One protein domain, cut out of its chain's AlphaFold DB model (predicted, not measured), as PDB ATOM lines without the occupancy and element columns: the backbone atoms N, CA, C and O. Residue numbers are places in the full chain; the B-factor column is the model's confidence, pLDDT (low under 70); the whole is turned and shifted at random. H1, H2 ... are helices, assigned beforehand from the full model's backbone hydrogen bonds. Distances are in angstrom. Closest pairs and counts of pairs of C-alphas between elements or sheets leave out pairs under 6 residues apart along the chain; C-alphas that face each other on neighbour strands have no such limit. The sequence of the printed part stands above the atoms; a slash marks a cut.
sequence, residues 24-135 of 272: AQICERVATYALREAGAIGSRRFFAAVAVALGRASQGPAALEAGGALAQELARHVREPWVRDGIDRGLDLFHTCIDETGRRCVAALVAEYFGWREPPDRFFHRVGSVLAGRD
ATOM      1  N   ALA A  24      17.453 -15.926  65.044       89.44
ATOM      2  CA  ALA A  24      17.231 -15.477  63.667       89.44
ATOM      3  C   ALA A  24      15.778 -15.026  63.404       89.44
ATOM      4  O   ALA A  24      15.564 -14.012  62.748       89.44
ATOM      5  N   GLN A  25      14.792 -15.737  63.965       88.38
ATOM      6  CA  GLN A  25      13.368 -15.403  63.830       88.38
ATOM      7  C   GLN A  25      13.022 -14.118  64.592       88.38
ATOM      8  O   GLN A  25      12.216 -13.314  64.130       88.38
ATOM      9  N   ILE A  26      13.664 -13.898  65.743       89.19
ATOM     10  CA  ILE A  26      13.540 -12.656  66.515       89.19
ATOM     11  C   ILE A  26      14.077 -11.477  65.692       89.19
ATOM     12  O   ILE A  26      13.372 -10.484  65.520       89.19
ATOM     13  N   CYS A  27      15.290 -11.593  65.138       89.69
ATOM     14  CA  CYS A  27      15.891 -10.544  64.310       89.69
ATOM     15  C   CYS A  27      15.028 -10.199  63.088       89.69
ATOM     16  O   CYS A  27      14.825  -9.020  62.803       89.69
ATOM     17  N   GLU A  28      14.496 -11.208  62.399       89.75
ATOM     18  CA  GLU A  28      13.619 -11.016  61.243       89.75
ATOM     19  C   GLU A  28      12.332 -10.272  61.627       89.75
ATOM     20  O   GLU A  28      12.012  -9.251  61.023       89.75
ATOM     21  N   ARG A  29      11.648 -10.697  62.700       90.12
ATOM     22  CA  ARG A  29      10.424 -10.035  63.190       90.12
ATOM     23  C   ARG A  29      10.665  -8.578  63.579       90.12
ATOM     24  O   ARG A  29       9.864  -7.713  63.221       90.12
ATOM     25  N   VAL A  30      11.766  -8.291  64.279       91.38
ATOM     26  CA  VAL A  30      12.149  -6.915  64.637       91.38
ATOM     27  C   VAL A  30      12.400  -6.084  63.381       91.38
ATOM     28  O   VAL A  30      11.889  -4.969  63.284       91.38
ATOM     29  N   ALA A  31      13.140  -6.620  62.408       89.00
ATOM     30  CA  ALA A  31      13.434  -5.922  61.162       89.00
ATOM     31  C   ALA A  31      12.155  -5.620  60.365       89.00
ATOM     32  O   ALA A  31      11.953  -4.482  59.944       89.00
ATOM     33  N   THR A  32      11.254  -6.594  60.213       90.19
ATOM     34  CA  THR A  32       9.972  -6.404  59.519       90.19
ATOM     35  C   THR A  32       9.102  -5.354  60.205       90.19
ATOM     36  O   THR A  32       8.555  -4.478  59.532       90.19
ATOM     37  N   TYR A  33       8.995  -5.399  61.536       90.62
ATOM     38  CA  TYR A  33       8.240  -4.400  62.292       90.62
ATOM     39  C   TYR A  33       8.843  -3.001  62.119       90.62
ATOM     40  O   TYR A  33       8.127  -2.053  61.803       90.62
ATOM     41  N   ALA A  34      10.165  -2.874  62.262       87.38
ATOM     42  CA  ALA A  34      10.865  -1.603  62.104       87.38
ATOM     43  C   ALA A  34      10.685  -1.017  60.695       87.38
ATOM     44  O   ALA A  34      10.435   0.179  60.561       87.38
ATOM     45  N   LEU A  35      10.749  -1.852  59.652       87.06
ATOM     46  CA  LEU A  35      10.503  -1.440  58.268       87.06
ATOM     47  C   LEU A  35       9.066  -0.943  58.065       87.06
ATOM     48  O   LEU A  35       8.857   0.101  57.446       87.06
ATOM     49  N   ARG A  36       8.077  -1.653  58.622       88.69
ATOM     50  CA  ARG A  36       6.666  -1.253  58.550       88.69
ATOM     51  C   ARG A  36       6.428   0.092  59.234       88.69
ATOM     52  O   ARG A  36       5.801   0.972  58.646       88.69
ATOM     53  N   GLU A  37       6.950   0.269  60.446       88.75
ATOM     54  CA  GLU A  37       6.812   1.525  61.187       88.75
ATOM     55  C   GLU A  37       7.541   2.680  60.495       88.75
ATOM     56  O   GLU A  37       6.985   3.773  60.373       88.75
ATOM     57  N   ALA A  38       8.745   2.442  59.970       84.38
ATOM     58  CA  ALA A  38       9.478   3.439  59.197       84.38
ATOM     59  C   ALA A  38       8.681   3.894  57.963       84.38
ATOM     60  O   ALA A  38       8.559   5.098  57.728       84.38
ATOM     61  N   GLY A  39       8.070   2.959  57.226       87.44
ATOM     62  CA  GLY A  39       7.207   3.271  56.082       87.44
ATOM     63  C   GLY A  39       5.946   4.055  56.469       87.44
ATOM     64  O   GLY A  39       5.582   5.030  55.802       87.44
ATOM     65  N   ALA A  40       5.305   3.693  57.583       87.00
ATOM     66  CA  ALA A  40       4.135   4.406  58.093       87.00
ATOM     67  C   ALA A  40       4.480   5.845  58.517       87.00
ATOM     68  O   ALA A  40       3.747   6.784  58.199       87.00
ATOM     69  N   ILE A  41       5.612   6.037  59.200       88.25
ATOM     70  CA  ILE A  41       6.112   7.362  59.588       88.25
ATOM     71  C   ILE A  41       6.474   8.186  58.347       88.25
ATOM     72  O   ILE A  41       6.116   9.365  58.285       88.25
ATOM     73  N   GLY A  42       7.135   7.577  57.358       88.56
ATOM     74  CA  GLY A  42       7.470   8.211  56.080       88.56
ATOM     75  C   GLY A  42       6.231   8.751  55.370       88.56
ATOM     76  O   GLY A  42       6.167   9.937  55.053       88.56
ATOM     77  N   SER A  43       5.190   7.924  55.258       92.00
ATOM     78  CA  SER A  43       3.917   8.302  54.629       92.00
ATOM     79  C   SER A  43       3.213   9.448  55.362       92.00
ATOM     80  O   SER A  43       2.738  10.397  54.738       92.00
ATOM     81  N   ARG A  44       3.172   9.418  56.703       92.19
ATOM     82  CA  ARG A  44       2.581  10.512  57.500       92.19
ATOM     83  C   ARG A  44       3.332  11.825  57.298       92.19
ATOM     84  O   ARG A  44       2.708  12.873  57.154       92.19
ATOM     85  N   ARG A  45       4.667  11.769  57.277       93.75
ATOM     86  CA  ARG A  45       5.517  12.941  57.032       93.75
ATOM     87  C   ARG A  45       5.331  13.497  55.628       93.75
ATOM     88  O   ARG A  45       5.256  14.713  55.487       93.75
ATOM     89  N   PHE A  46       5.202  12.629  54.630       96.00
ATOM     90  CA  PHE A  46       4.897  13.025  53.261       96.00
ATOM     91  C   PHE A  46       3.597  13.834  53.190       96.00
ATOM     92  O   PHE A  46       3.623  14.993  52.782       96.00
ATOM     93  N   PHE A  47       2.474  13.283  53.664       96.06
ATOM     94  CA  PHE A  47       1.195  13.996  53.603       96.06
ATOM     95  C   PHE A  47       1.191  15.281  54.435       96.06
ATOM     96  O   PHE A  47       0.587  16.268  54.024       96.06
ATOM     97  N   ALA A  48       1.888  15.302  55.573       95.69
ATOM     98  CA  ALA A  48       2.060  16.517  56.365       95.69
ATOM     99  C   ALA A  48       2.828  17.602  55.599       95.69
ATOM    100  O   ALA A  48       2.400  18.753  55.572       95.69
ATOM    101  N   ALA A  49       3.927  17.243  54.929       94.19
ATOM    102  CA  ALA A  49       4.701  18.180  54.122       94.19
ATOM    103  C   ALA A  49       3.881  18.721  52.939       94.19
ATOM    104  O   ALA A  49       3.895  19.924  52.684       94.19
ATOM    105  N   VAL A  50       3.113  17.862  52.258       93.94
ATOM    106  CA  VAL A  50       2.214  18.283  51.170       93.94
ATOM    107  C   VAL A  50       1.107  19.202  51.698       93.94
ATOM    108  O   VAL A  50       0.808  20.219  51.079       93.94
ATOM    109  N   ALA A  51       0.529  18.910  52.866       91.88
ATOM    110  CA  ALA A  51      -0.478  19.771  53.487       91.88
ATOM    111  C   ALA A  51       0.082  21.158  53.844       91.88
ATOM    112  O   ALA A  51      -0.595  22.163  53.620       91.88
ATOM    113  N   VAL A  52       1.319  21.227  54.345       91.31
ATOM    114  CA  VAL A  52       2.022  22.498  54.584       91.31
ATOM    115  C   VAL A  52       2.237  23.254  53.271       91.31
ATOM    116  O   VAL A  52       1.923  24.438  53.200       91.31
ATOM    117  N   ALA A  53       2.696  22.578  52.215       89.06
ATOM    118  CA  ALA A  53       2.905  23.195  50.905       89.06
ATOM    119  C   ALA A  53       1.600  23.700  50.256       89.06
ATOM    120  O   ALA A  53       1.600  24.725  49.582       89.06
ATOM    121  N   LEU A  54       0.469  23.038  50.519       87.69
ATOM    122  CA  LEU A  54      -0.871  23.498  50.135       87.69
ATOM    123  C   LEU A  54      -1.401  24.653  51.007       87.69
ATOM    124  O   LEU A  54      -2.533  25.093  50.808       87.69
ATOM    125  N   GLY A  55      -0.644  25.112  52.009       88.56
ATOM    126  CA  GLY A  55      -1.072  26.150  52.949       88.56
ATOM    127  C   GLY A  55      -2.167  25.697  53.921       88.56
ATOM    128  O   GLY A  55      -2.845  26.531  54.517       88.56
ATOM    129  N   ARG A  56      -2.370  24.383  54.087       86.44
ATOM    130  CA  ARG A  56      -3.407  23.812  54.965       86.44
ATOM    131  C   ARG A  56      -2.960  23.684  56.424       86.44
ATOM    132  O   ARG A  56      -3.797  23.421  57.283       86.44
ATOM    133  N   ALA A  57      -1.667  23.847  56.710       89.00
ATOM    134  CA  ALA A  57      -1.121  23.841  58.065       89.00
ATOM    135  C   ALA A  57       0.233  24.549  58.167       89.00
ATOM    136  O   ALA A  57       0.968  24.673  57.189       89.00
ATOM    137  N   SER A  58       0.579  24.935  59.395       85.44
ATOM    138  CA  SER A  58       1.921  25.372  59.794       85.44
ATOM    139  C   SER A  58       2.772  24.182  60.258       85.44
ATOM    140  O   SER A  58       2.234  23.125  60.590       85.44
ATOM    141  N   GLN A  59       4.098  24.349  60.321       85.31
ATOM    142  CA  GLN A  59       5.033  23.302  60.764       85.31
ATOM    143  C   GLN A  59       4.716  22.764  62.175       85.31
ATOM    144  O   GLN A  59       4.201  23.482  63.032       85.31
ATOM    145  N   GLY A  60       5.083  21.503  62.437       86.69
ATOM    146  CA  GLY A  60       4.948  20.867  63.752       86.69
ATOM    147  C   GLY A  60       3.730  19.936  63.874       86.69
ATOM    148  O   GLY A  60       3.325  19.336  62.880       86.69
ATOM    149  N   PRO A  61       3.147  19.766  65.080       88.25
ATOM    150  CA  PRO A  61       2.066  18.801  65.321       88.25
ATOM    151  C   PRO A  61       0.819  19.027  64.456       88.25
ATOM    152  O   PRO A  61       0.259  18.070  63.928       88.25
ATOM    153  N   ALA A  62       0.442  20.290  64.230       88.69
ATOM    154  CA  ALA A  62      -0.702  20.651  63.390       88.69
ATOM    155  C   ALA A  62      -0.544  20.186  61.927       88.69
ATOM    156  O   ALA A  62      -1.528  19.824  61.282       88.69
ATOM    157  N   ALA A  63       0.690  20.126  61.407       90.75
ATOM    158  CA  ALA A  63       0.956  19.597  60.069       90.75
ATOM    159  C   ALA A  63       0.628  18.105  59.959       90.75
ATOM    160  O   ALA A  63       0.140  17.663  58.922       90.75
ATOM    161  N   LEU A  64       0.876  17.321  61.014       91.75
ATOM    162  CA  LEU A  64       0.577  15.887  61.015       91.75
ATOM    163  C   LEU A  64      -0.931  15.633  60.972       91.75
ATOM    164  O   LEU A  64      -1.380  14.755  60.236       91.75
ATOM    165  N   GLU A  65      -1.712  16.420  61.711       92.75
ATOM    166  CA  GLU A  65      -3.176  16.339  61.694       92.75
ATOM    167  C   GLU A  65      -3.741  16.735  60.325       92.75
ATOM    168  O   GLU A  65      -4.527  15.987  59.738       92.75
ATOM    169  N   ALA A  66      -3.278  17.857  59.766       91.12
ATOM    170  CA  ALA A  66      -3.675  18.292  58.430       91.12
ATOM    171  C   ALA A  66      -3.239  17.305  57.337       91.12
ATOM    172  O   ALA A  66      -3.986  17.067  56.389       91.12
ATOM    173  N   GLY A  67      -2.067  16.683  57.487       92.12
ATOM    174  CA  GLY A  67      -1.609  15.597  56.626       92.12
ATOM    175  C   GLY A  67      -2.524  14.376  56.703       92.12
ATOM    176  O   GLY A  67      -2.876  13.806  55.674       92.12
ATOM    177  N   GLY A  68      -2.979  14.010  57.902       93.00
ATOM    178  CA  GLY A  68      -3.981  12.959  58.091       93.00
ATOM    179  C   GLY A  68      -5.303  13.275  57.383       93.00
ATOM    180  O   GLY A  68      -5.838  12.419  56.677       93.00
ATOM    181  N   ALA A  69      -5.796  14.509  57.508       92.94
ATOM    182  CA  ALA A  69      -7.003  14.961  56.818       92.94
ATOM    183  C   ALA A  69      -6.840  14.946  55.285       92.94
ATOM    184  O   ALA A  69      -7.720  14.456  54.578       92.94
ATOM    185  N   LEU A  70      -5.693  15.410  54.773       92.69
ATOM    186  CA  LEU A  70      -5.361  15.362  53.348       92.69
ATOM    187  C   LEU A  70      -5.315  13.919  52.828       92.69
ATOM    188  O   LEU A  70      -5.907  13.623  51.795       92.69
ATOM    189  N   ALA A  71      -4.655  13.010  53.549       92.75
ATOM    190  CA  ALA A  71      -4.580  11.603  53.165       92.75
ATOM    191  C   ALA A  71      -5.976  10.965  53.080       92.75
ATOM    192  O   ALA A  71      -6.266  10.225  52.141       92.75
ATOM    193  N   GLN A  72      -6.865  11.282  54.028       94.44
ATOM    194  CA  GLN A  72      -8.251  10.809  54.012       94.44
ATOM    195  C   GLN A  72      -9.059  11.381  52.846       94.44
ATOM    196  O   GLN A  72      -9.873  10.663  52.266       94.44
ATOM    197  N   GLU A  73      -8.861  12.656  52.511       91.50
ATOM    198  CA  GLU A  73      -9.488  13.288  51.348       91.50
ATOM    199  C   GLU A  73      -9.043  12.587  50.062       91.50
ATOM    200  O   GLU A  73      -9.883  12.069  49.328       91.50
ATOM    201  N   LEU A  74      -7.733  12.472  49.838       90.62
ATOM    202  CA  LEU A  74      -7.173  11.845  48.639       90.62
ATOM    203  C   LEU A  74      -7.536  10.356  48.530       90.62
ATOM    204  O   LEU A  74      -7.795   9.867  47.433       90.62
ATOM    205  N   ALA A  75      -7.653   9.638  49.651       91.44
ATOM    206  CA  ALA A  75      -8.080   8.239  49.656       91.44
ATOM    207  C   ALA A  75      -9.485   8.036  49.055       91.44
ATOM    208  O   ALA A  75      -9.740   7.004  48.432       91.44
ATOM    209  N   ARG A  76     -10.392   9.018  49.174       93.38
ATOM    210  CA  ARG A  76     -11.727   8.958  48.540       93.38
ATOM    211  C   ARG A  76     -11.641   9.003  47.015       93.38
ATOM    212  O   ARG A  76     -12.500   8.441  46.342       93.38
ATOM    213  N   HIS A  77     -10.581   9.617  46.499       89.38
ATOM    214  CA  HIS A  77     -10.312   9.802  45.078       89.38
ATOM    215  C   HIS A  77      -9.242   8.841  44.543       89.38
ATOM    216  O   HIS A  77      -8.836   8.955  43.396       89.38
ATOM    217  N   VAL A  78      -8.805   7.839  45.318       86.81
ATOM    218  CA  VAL A  78      -7.702   6.932  44.930       86.81
ATOM    219  C   VAL A  78      -7.980   6.110  43.663       86.81
ATOM    220  O   VAL A  78      -7.066   5.574  43.041       86.81
ATOM    221  N   ARG A  79      -9.255   5.984  43.273       87.62
ATOM    222  CA  ARG A  79      -9.654   5.327  42.017       87.62
ATOM    223  C   ARG A  79      -9.377   6.196  40.791       87.62
ATOM    224  O   ARG A  79      -9.359   5.670  39.682       87.62
ATOM    225  N   GLU A  80      -9.178   7.495  40.980       87.31
ATOM    226  CA  GLU A  80      -8.805   8.413  39.916       87.31
ATOM    227  C   GLU A  80      -7.311   8.226  39.598       87.31
ATOM    228  O   GLU A  80      -6.473   8.349  40.498       87.31
ATOM    229  N   PRO A  81      -6.943   7.919  38.336       85.81
ATOM    230  CA  PRO A  81      -5.565   7.567  37.992       85.81
ATOM    231  C   PRO A  81      -4.528   8.630  38.364       85.81
ATOM    232  O   PRO A  81      -3.432   8.280  38.789       85.81
ATOM    233  N   TRP A  82      -4.877   9.913  38.245       83.25
ATOM    234  CA  TRP A  82      -3.983  11.023  38.582       83.25
ATOM    235  C   TRP A  82      -3.699  11.099  40.086       83.25
ATOM    236  O   TRP A  82      -2.554  11.280  40.479       83.25
ATOM    237  N   VAL A  83      -4.699  10.878  40.950       89.12
ATOM    238  CA  VAL A  83      -4.493  10.875  42.409       89.12
ATOM    239  C   VAL A  83      -3.548   9.756  42.804       89.12
ATOM    240  O   VAL A  83      -2.600   9.982  43.553       89.12
ATOM    241  N   ARG A  84      -3.789   8.554  42.276       89.31
ATOM    242  CA  ARG A  84      -2.934   7.403  42.544       89.31
ATOM    243  C   ARG A  84      -1.500   7.647  42.074       89.31
ATOM    244  O   ARG A  84      -0.582   7.436  42.853       89.31
ATOM    245  N   ASP A  85      -1.314   8.127  40.845       86.88
ATOM    246  CA  ASP A  85       0.016   8.413  40.294       86.88
ATOM    247  C   ASP A  85       0.758   9.486  41.107       86.88
ATOM    248  O   ASP A  85       1.924   9.300  41.456       86.88
ATOM    249  N   GLY A  86       0.068  10.564  41.491       88.12
ATOM    250  CA  GLY A  86       0.633  11.625  42.326       88.12
ATOM    251  C   GLY A  86       1.040  11.147  43.724       88.12
ATOM    252  O   GLY A  86       2.076  11.575  44.236       88.12
ATOM    253  N   ILE A  87       0.267  10.240  44.334       91.69
ATOM    254  CA  ILE A  87       0.609   9.629  45.628       91.69
ATOM    255  C   ILE A  87       1.799   8.683  45.478       91.69
ATOM    256  O   ILE A  87       2.792   8.863  46.179       91.69
ATOM    257  N   ASP A  88       1.702   7.699  44.580       91.31
ATOM    258  CA  ASP A  88       2.695   6.629  44.438       91.31
ATOM    259  C   ASP A  88       4.067   7.236  44.093       91.31
ATOM    260  O   ASP A  88       5.049   7.037  44.810       91.31
ATOM    261  N   ARG A  89       4.126   8.103  43.073       89.06
ATOM    262  CA  ARG A  89       5.379   8.765  42.680       89.06
ATOM    263  C   ARG A  89       5.845   9.812  43.680       89.06
ATOM    264  O   ARG A  89       7.047   9.972  43.874       89.06
ATOM    265  N   GLY A  90       4.917  10.550  44.288       92.38
ATOM    266  CA  GLY A  90       5.245  11.550  45.297       92.38
ATOM    267  C   GLY A  90       5.934  10.921  46.505       92.38
ATOM    268  O   GLY A  90       6.954  11.437  46.963       92.38
ATOM    269  N   LEU A  91       5.424   9.779  46.976       93.44
ATOM    270  CA  LEU A  91       6.020   8.999  48.058       93.44
ATOM    271  C   LEU A  91       7.398   8.455  47.679       93.44
ATOM    272  O   LEU A  91       8.335   8.601  48.464       93.44
ATOM    273  N   ASP A  92       7.540   7.886  46.481       92.31
ATOM    274  CA  ASP A  92       8.828   7.387  45.994       92.31
ATOM    275  C   ASP A  92       9.878   8.507  45.967       92.31
ATOM    276  O   ASP A  92      10.943   8.389  46.578       92.31
ATOM    277  N   LEU A  93       9.555   9.648  45.351       91.31
ATOM    278  CA  LEU A  93      10.445  10.811  45.304       91.31
ATOM    279  C   LEU A  93      10.785  11.324  46.708       91.31
ATOM    280  O   LEU A  93      11.952  11.592  47.004       91.31
ATOM    281  N   PHE A  94       9.797  11.411  47.599       93.31
ATOM    282  CA  PHE A  94       9.987  11.881  48.968       93.31
ATOM    283  C   PHE A  94      10.929  10.973  49.770       93.31
ATOM    284  O   PHE A  94      11.757  11.467  50.538       93.31
ATOM    285  N   HIS A  95      10.852   9.656  49.569       91.25
ATOM    286  CA  HIS A  95      11.747   8.696  50.215       91.25
ATOM    287  C   HIS A  95      13.169   8.716  49.641       91.25
ATOM    288  O   HIS A  95      14.114   8.436  50.375       91.25
ATOM    289  N   THR A  96      13.345   9.095  48.371       89.69
ATOM    290  CA  THR A  96      14.682   9.275  47.768       89.69
ATOM    291  C   THR A  96      15.372  10.588  48.158       89.69
ATOM    292  O   THR A  96      16.548  10.779  47.846       89.69
ATOM    293  N   CYS A  97      14.671  11.506  48.833       89.81
ATOM    294  CA  CYS A  97      15.242  12.783  49.258       89.81
ATOM    295  C   CYS A  97      16.283  12.593  50.370       89.81
ATOM    296  O   CYS A  97      16.003  11.991  51.409       89.81
ATOM    297  N   ILE A  98      17.462  13.188  50.170       87.56
ATOM    298  CA  ILE A  98      18.592  13.118  51.107       87.56
ATOM    299  C   ILE A  98      18.312  13.941  52.371       87.56
ATOM    300  O   ILE A  98      18.649  13.526  53.479       87.56
ATOM    301  N   ASP A  99      17.661  15.094  52.215       89.75
ATOM    302  CA  ASP A  99      17.429  16.047  53.298       89.75
ATOM    303  C   ASP A  99      16.033  16.690  53.266       89.75
ATOM    304  O   ASP A  99      15.195  16.441  52.394       89.75
ATOM    305  N   GLU A 100      15.776  17.522  54.276       90.62
ATOM    306  CA  GLU A 100      14.499  18.204  54.471       90.62
ATOM    307  C   GLU A 100      14.205  19.255  53.391       90.62
ATOM    308  O   GLU A 100      13.047  19.537  53.095       90.62
ATOM    309  N   THR A 101      15.228  19.833  52.763       89.19
ATOM    310  CA  THR A 101      15.035  20.779  51.656       89.19
ATOM    311  C   THR A 101      14.523  20.050  50.421       89.19
ATOM    312  O   THR A 101      13.559  20.511  49.808       89.19
ATOM    313  N   GLY A 102      15.080  18.876  50.110       89.62
ATOM    314  CA  GLY A 102      14.555  17.997  49.061       89.62
ATOM    315  C   GLY A 102      13.100  17.610  49.306       89.62
ATOM    316  O   GLY A 102      12.254  17.786  48.429       89.62
ATOM    317  N   ARG A 103      12.777  17.196  50.536       93.00
ATOM    318  CA  ARG A 103      11.403  16.845  50.932       93.00
ATOM    319  C   ARG A 103      10.421  17.996  50.761       93.00
ATOM    320  O   ARG A 103       9.327  17.772  50.252       93.00
ATOM    321  N   ARG A 104      10.805  19.221  51.137       90.38
ATOM    322  CA  ARG A 104       9.987  20.425  50.914       90.38
ATOM    323  C   ARG A 104       9.764  20.697  49.427       90.38
ATOM    324  O   ARG A 104       8.640  20.994  49.036       90.38
ATOM    325  N   CYS A 105      10.797  20.547  48.595       90.44
ATOM    326  CA  CYS A 105      10.680  20.735  47.146       90.44
ATOM    327  C   CYS A 105       9.749  19.690  46.509       90.44
ATOM    328  O   CYS A 105       8.869  20.048  45.731       90.44
ATOM    329  N   VAL A 106       9.888  18.412  46.876       92.50
ATOM    330  CA  VAL A 106       8.991  17.345  46.397       92.50
ATOM    331  C   VAL A 106       7.564  17.551  46.906       92.50
ATOM    332  O   VAL A 106       6.615  17.397  46.144       92.50
ATOM    333  N   ALA A 107       7.387  17.952  48.164       92.56
ATOM    334  CA  ALA A 107       6.066  18.254  48.704       92.56
ATOM    335  C   ALA A 107       5.387  19.416  47.963       92.56
ATOM    336  O   ALA A 107       4.196  19.329  47.675       92.56
ATOM    337  N   ALA A 108       6.137  20.465  47.604       90.62
ATOM    338  CA  ALA A 108       5.643  21.568  46.784       90.62
ATOM    339  C   ALA A 108       5.271  21.115  45.362       90.62
ATOM    340  O   ALA A 108       4.213  21.493  44.867       90.62
ATOM    341  N   LEU A 109       6.078  20.243  44.746       90.56
ATOM    342  CA  LEU A 109       5.772  19.634  43.447       90.56
ATOM    343  C   LEU A 109       4.453  18.849  43.474       90.56
ATOM    344  O   LEU A 109       3.612  18.989  42.590       90.56
ATOM    345  N   VAL A 110       4.268  18.022  44.502       91.44
ATOM    346  CA  VAL A 110       3.065  17.199  44.679       91.44
ATOM    347  C   VAL A 110       1.845  18.063  45.013       91.44
ATOM    348  O   VAL A 110       0.756  17.824  44.494       91.44
ATOM    349  N   ALA A 111       2.016  19.090  45.847       89.19
ATOM    350  CA  ALA A 111       0.970  20.061  46.152       89.19
ATOM    351  C   ALA A 111       0.498  20.793  44.891       89.19
ATOM    352  O   ALA A 111      -0.707  20.913  44.668       89.19
ATOM    353  N   GLU A 112       1.435  21.230  44.047       86.50
ATOM    354  CA  GLU A 112       1.118  21.822  42.753       86.50
ATOM    355  C   GLU A 112       0.327  20.834  41.893       86.50
ATOM    356  O   GLU A 112      -0.772  21.165  41.455       86.50
ATOM    357  N   TYR A 113       0.823  19.606  41.722       86.56
ATOM    358  CA  TYR A 113       0.160  18.566  40.932       86.56
ATOM    359  C   TYR A 113      -1.299  18.327  41.368       86.56
ATOM    360  O   TYR A 113      -2.211  18.306  40.539       86.56
ATOM    361  N   PHE A 114      -1.557  18.249  42.678       83.69
ATOM    362  CA  PHE A 114      -2.919  18.124  43.205       83.69
ATOM    363  C   PHE A 114      -3.773  19.396  43.060       83.69
ATOM    364  O   PHE A 114      -5.003  19.313  43.094       83.69
ATOM    365  N   GLY A 115      -3.154  20.564  42.886       78.81
ATOM    366  CA  GLY A 115      -3.838  21.821  42.582       78.81
ATOM    367  C   GLY A 115      -4.433  21.866  41.172       78.81
ATOM    368  O   GLY A 115      -5.525  22.404  41.003       78.81
ATOM    369  N   TRP A 116      -3.760  21.266  40.182       73.12
ATOM    370  CA  TRP A 116      -4.196  21.264  38.776       73.12
ATOM    371  C   TRP A 116      -5.266  20.210  38.461       73.12
ATOM    372  O   TRP A 116      -6.105  20.448  37.599       73.12
ATOM    373  N   ARG A 117      -5.294  19.088  39.198       67.25
ATOM    374  CA  ARG A 117      -6.348  18.049  39.138       67.25
ATOM    375  C   ARG A 117      -6.556  17.373  37.763       67.25
ATOM    376  O   ARG A 117      -7.653  16.885  37.501       67.25
ATOM    377  N   GLU A 118      -5.533  17.286  36.903       56.19
ATOM    378  CA  GLU A 118      -5.637  16.659  35.566       56.19
ATOM    379  C   GLU A 118      -4.408  15.782  35.200       56.19
ATOM    380  O   GLU A 118      -3.269  16.211  35.396       56.19
ATOM    381  N   PRO A 119      -4.590  14.560  34.645       55.72
ATOM    382  CA  PRO A 119      -3.520  13.766  34.022       55.72
ATOM    383  C   PRO A 119      -3.372  14.044  32.507       55.72
ATOM    384  O   PRO A 119      -4.388  14.282  31.854       55.72
ATOM    385  N   PRO A 120      -2.187  13.863  31.878       54.91
ATOM    386  CA  PRO A 120      -0.855  13.602  32.432       54.91
ATOM    387  C   PRO A 120       0.016  14.871  32.506       54.91
ATOM    388  O   PRO A 120       0.279  15.517  31.490       54.91
ATOM    389  N   ASP A 121       0.553  15.176  33.692       67.75
ATOM    390  CA  ASP A 121       1.472  16.304  33.847       67.75
ATOM    391  C   ASP A 121       2.917  15.889  33.517       67.75
ATOM    392  O   ASP A 121       3.674  15.385  34.353       67.75
ATOM    393  N   ARG A 122       3.318  16.114  32.260       70.38
ATOM    394  CA  ARG A 122       4.713  15.948  31.813       70.38
ATOM    395  C   ARG A 122       5.685  16.771  32.663       70.38
ATOM    396  O   ARG A 122       6.847  16.385  32.778       70.38
ATOM    397  N   PHE A 123       5.237  17.878  33.256       76.94
ATOM    398  CA  PHE A 123       6.052  18.678  34.163       76.94
ATOM    399  C   PHE A 123       6.334  17.924  35.464       76.94
ATOM    400  O   PHE A 123       7.498  17.811  35.840       76.94
ATOM    401  N   PHE A 124       5.318  17.328  36.098       82.06
ATOM    402  CA  PHE A 124       5.484  16.553  37.334       82.06
ATOM    403  C   PHE A 124       6.535  15.447  37.186       82.06
ATOM    404  O   PHE A 124       7.446  15.330  38.006       82.06
ATOM    405  N   HIS A 125       6.472  14.682  36.094       78.19
ATOM    406  CA  HIS A 125       7.451  13.628  35.828       78.19
ATOM    407  C   HIS A 125       8.858  14.169  35.571       78.19
ATOM    408  O   HIS A 125       9.822  13.671  36.154       78.19
ATOM    409  N   ARG A 126       8.980  15.186  34.712       74.50
ATOM    410  CA  ARG A 126      10.282  15.744  34.336       74.50
ATOM    411  C   ARG A 126      10.952  16.491  35.486       74.50
ATOM    412  O   ARG A 126      12.162  16.421  35.645       74.50
ATOM    413  N   VAL A 127      10.189  17.194  36.315       79.25
ATOM    414  CA  VAL A 127      10.738  17.874  37.492       79.25
ATOM    415  C   VAL A 127      11.032  16.888  38.612       79.25
ATOM    416  O   VAL A 127      12.053  17.032  39.282       79.25
ATOM    417  N   GLY A 128      10.207  15.853  38.782       81.56
ATOM    418  CA  GLY A 128      10.476  14.778  39.731       81.56
ATOM    419  C   GLY A 128      11.859  14.153  39.523       81.56
ATOM    420  O   GLY A 128      12.616  14.026  40.484       81.56
ATOM    421  N   SER A 129      12.242  13.853  38.273       78.00
ATOM    422  CA  SER A 129      13.582  13.325  37.967       78.00
ATOM    423  C   SER A 129      14.700  14.334  38.235       78.00
ATOM    424  O   SER A 129      15.774  13.946  38.686       78.00
ATOM    425  N   VAL A 130      14.451  15.628  38.010       75.50
ATOM    426  CA  VAL A 130      15.422  16.687  38.312       75.50
ATOM    427  C   VAL A 130      15.666  16.800  39.818       75.50
ATOM    428  O   VAL A 130      16.809  17.011  40.213       75.50
ATOM    429  N   LEU A 131      14.638  16.663  40.659       82.50
ATOM    430  CA  LEU A 131      14.768  16.789  42.117       82.50
ATOM    431  C   LEU A 131      15.337  15.531  42.792       82.50
ATOM    432  O   LEU A 131      15.955  15.637  43.853       82.50
ATOM    433  N   ALA A 132      15.125  14.355  42.200       80.94
ATOM    434  CA  ALA A 132      15.486  13.071  42.794       80.94
ATOM    435  C   ALA A 132      16.977  12.985  43.167       80.94
ATOM    436  O   ALA A 132      17.860  13.285  42.362       80.94
ATOM    437  N   GLY A 133      17.257  12.548  44.400       77.12
ATOM    438  CA  GLY A 133      18.617  12.278  44.879       77.12
ATOM    439  C   GLY A 133      19.534  13.499  45.015       77.12
ATOM    440  O   GLY A 133      20.738  13.318  45.182       77.12
ATOM    441  N   ARG A 134      19.006  14.728  44.945       80.06
ATOM    442  CA  ARG A 134      19.795  15.947  45.173       80.06
ATOM    443  C   ARG A 134      19.839  16.337  46.640       80.06
ATOM    444  O   ARG A 134      18.863  16.166  47.371       80.06
ATOM    445  N   ASP A 135      20.969  16.906  47.038       83.81
ATOM    446  CA  ASP A 135      21.119  17.555  48.333       83.81
ATOM    447  C   ASP A 135      20.671  19.029  48.290       83.81
ATOM    448  O   ASP A 135      20.422  19.621  47.232       83.81
TER     449      ASP A 135
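AT A GLANCE: This is residues 24 to 135 of the 272 residues of an uncharacterized protein of Enhygromyxa salina (UniProt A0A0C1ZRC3). A long helix, H1, sticks out of a compact body with residues 24 to 38; its other end lies between H2, which crosses it, and the up-and-down bundle of H3, H4 and H5, each running against the one before. The printed part has 112 residues with five named helices, H1 to H5 along the chain, and no named strand: all helix. It is compact, with a radius of gyration of the C-alphas of 14.8 A, and spans 49 by 29 by 29 A.

IN THESE COORDINATES: H1, residues 24 to 53, begins at C-alpha 24 (17.231, -15.477, 63.667) and is 43.2 A long. H2 is residues 61 to 76, H3 81 to 96, H4 100 to 116. H5, residues 122 to 131, ends at C-alpha 131 (14.768, 16.789, 42.117).

HOW THE PARTS SIT: H1 touches H2 with residues 44 to 52 alone, about perpendicular at 88 degrees; the closest C-alphas, of Ala 48 and Gly 67, are 3.8 A apart. H3 and H4 form a hairpin at 7 degrees, H4 and H5 another at 3 degrees. Every O i to N i+4 pair is within hydrogen-bond range except in H2, 11 of 12.

THE WHOLE: The printed part has no cut. Residues 117 to 121 are under pLDDT 70.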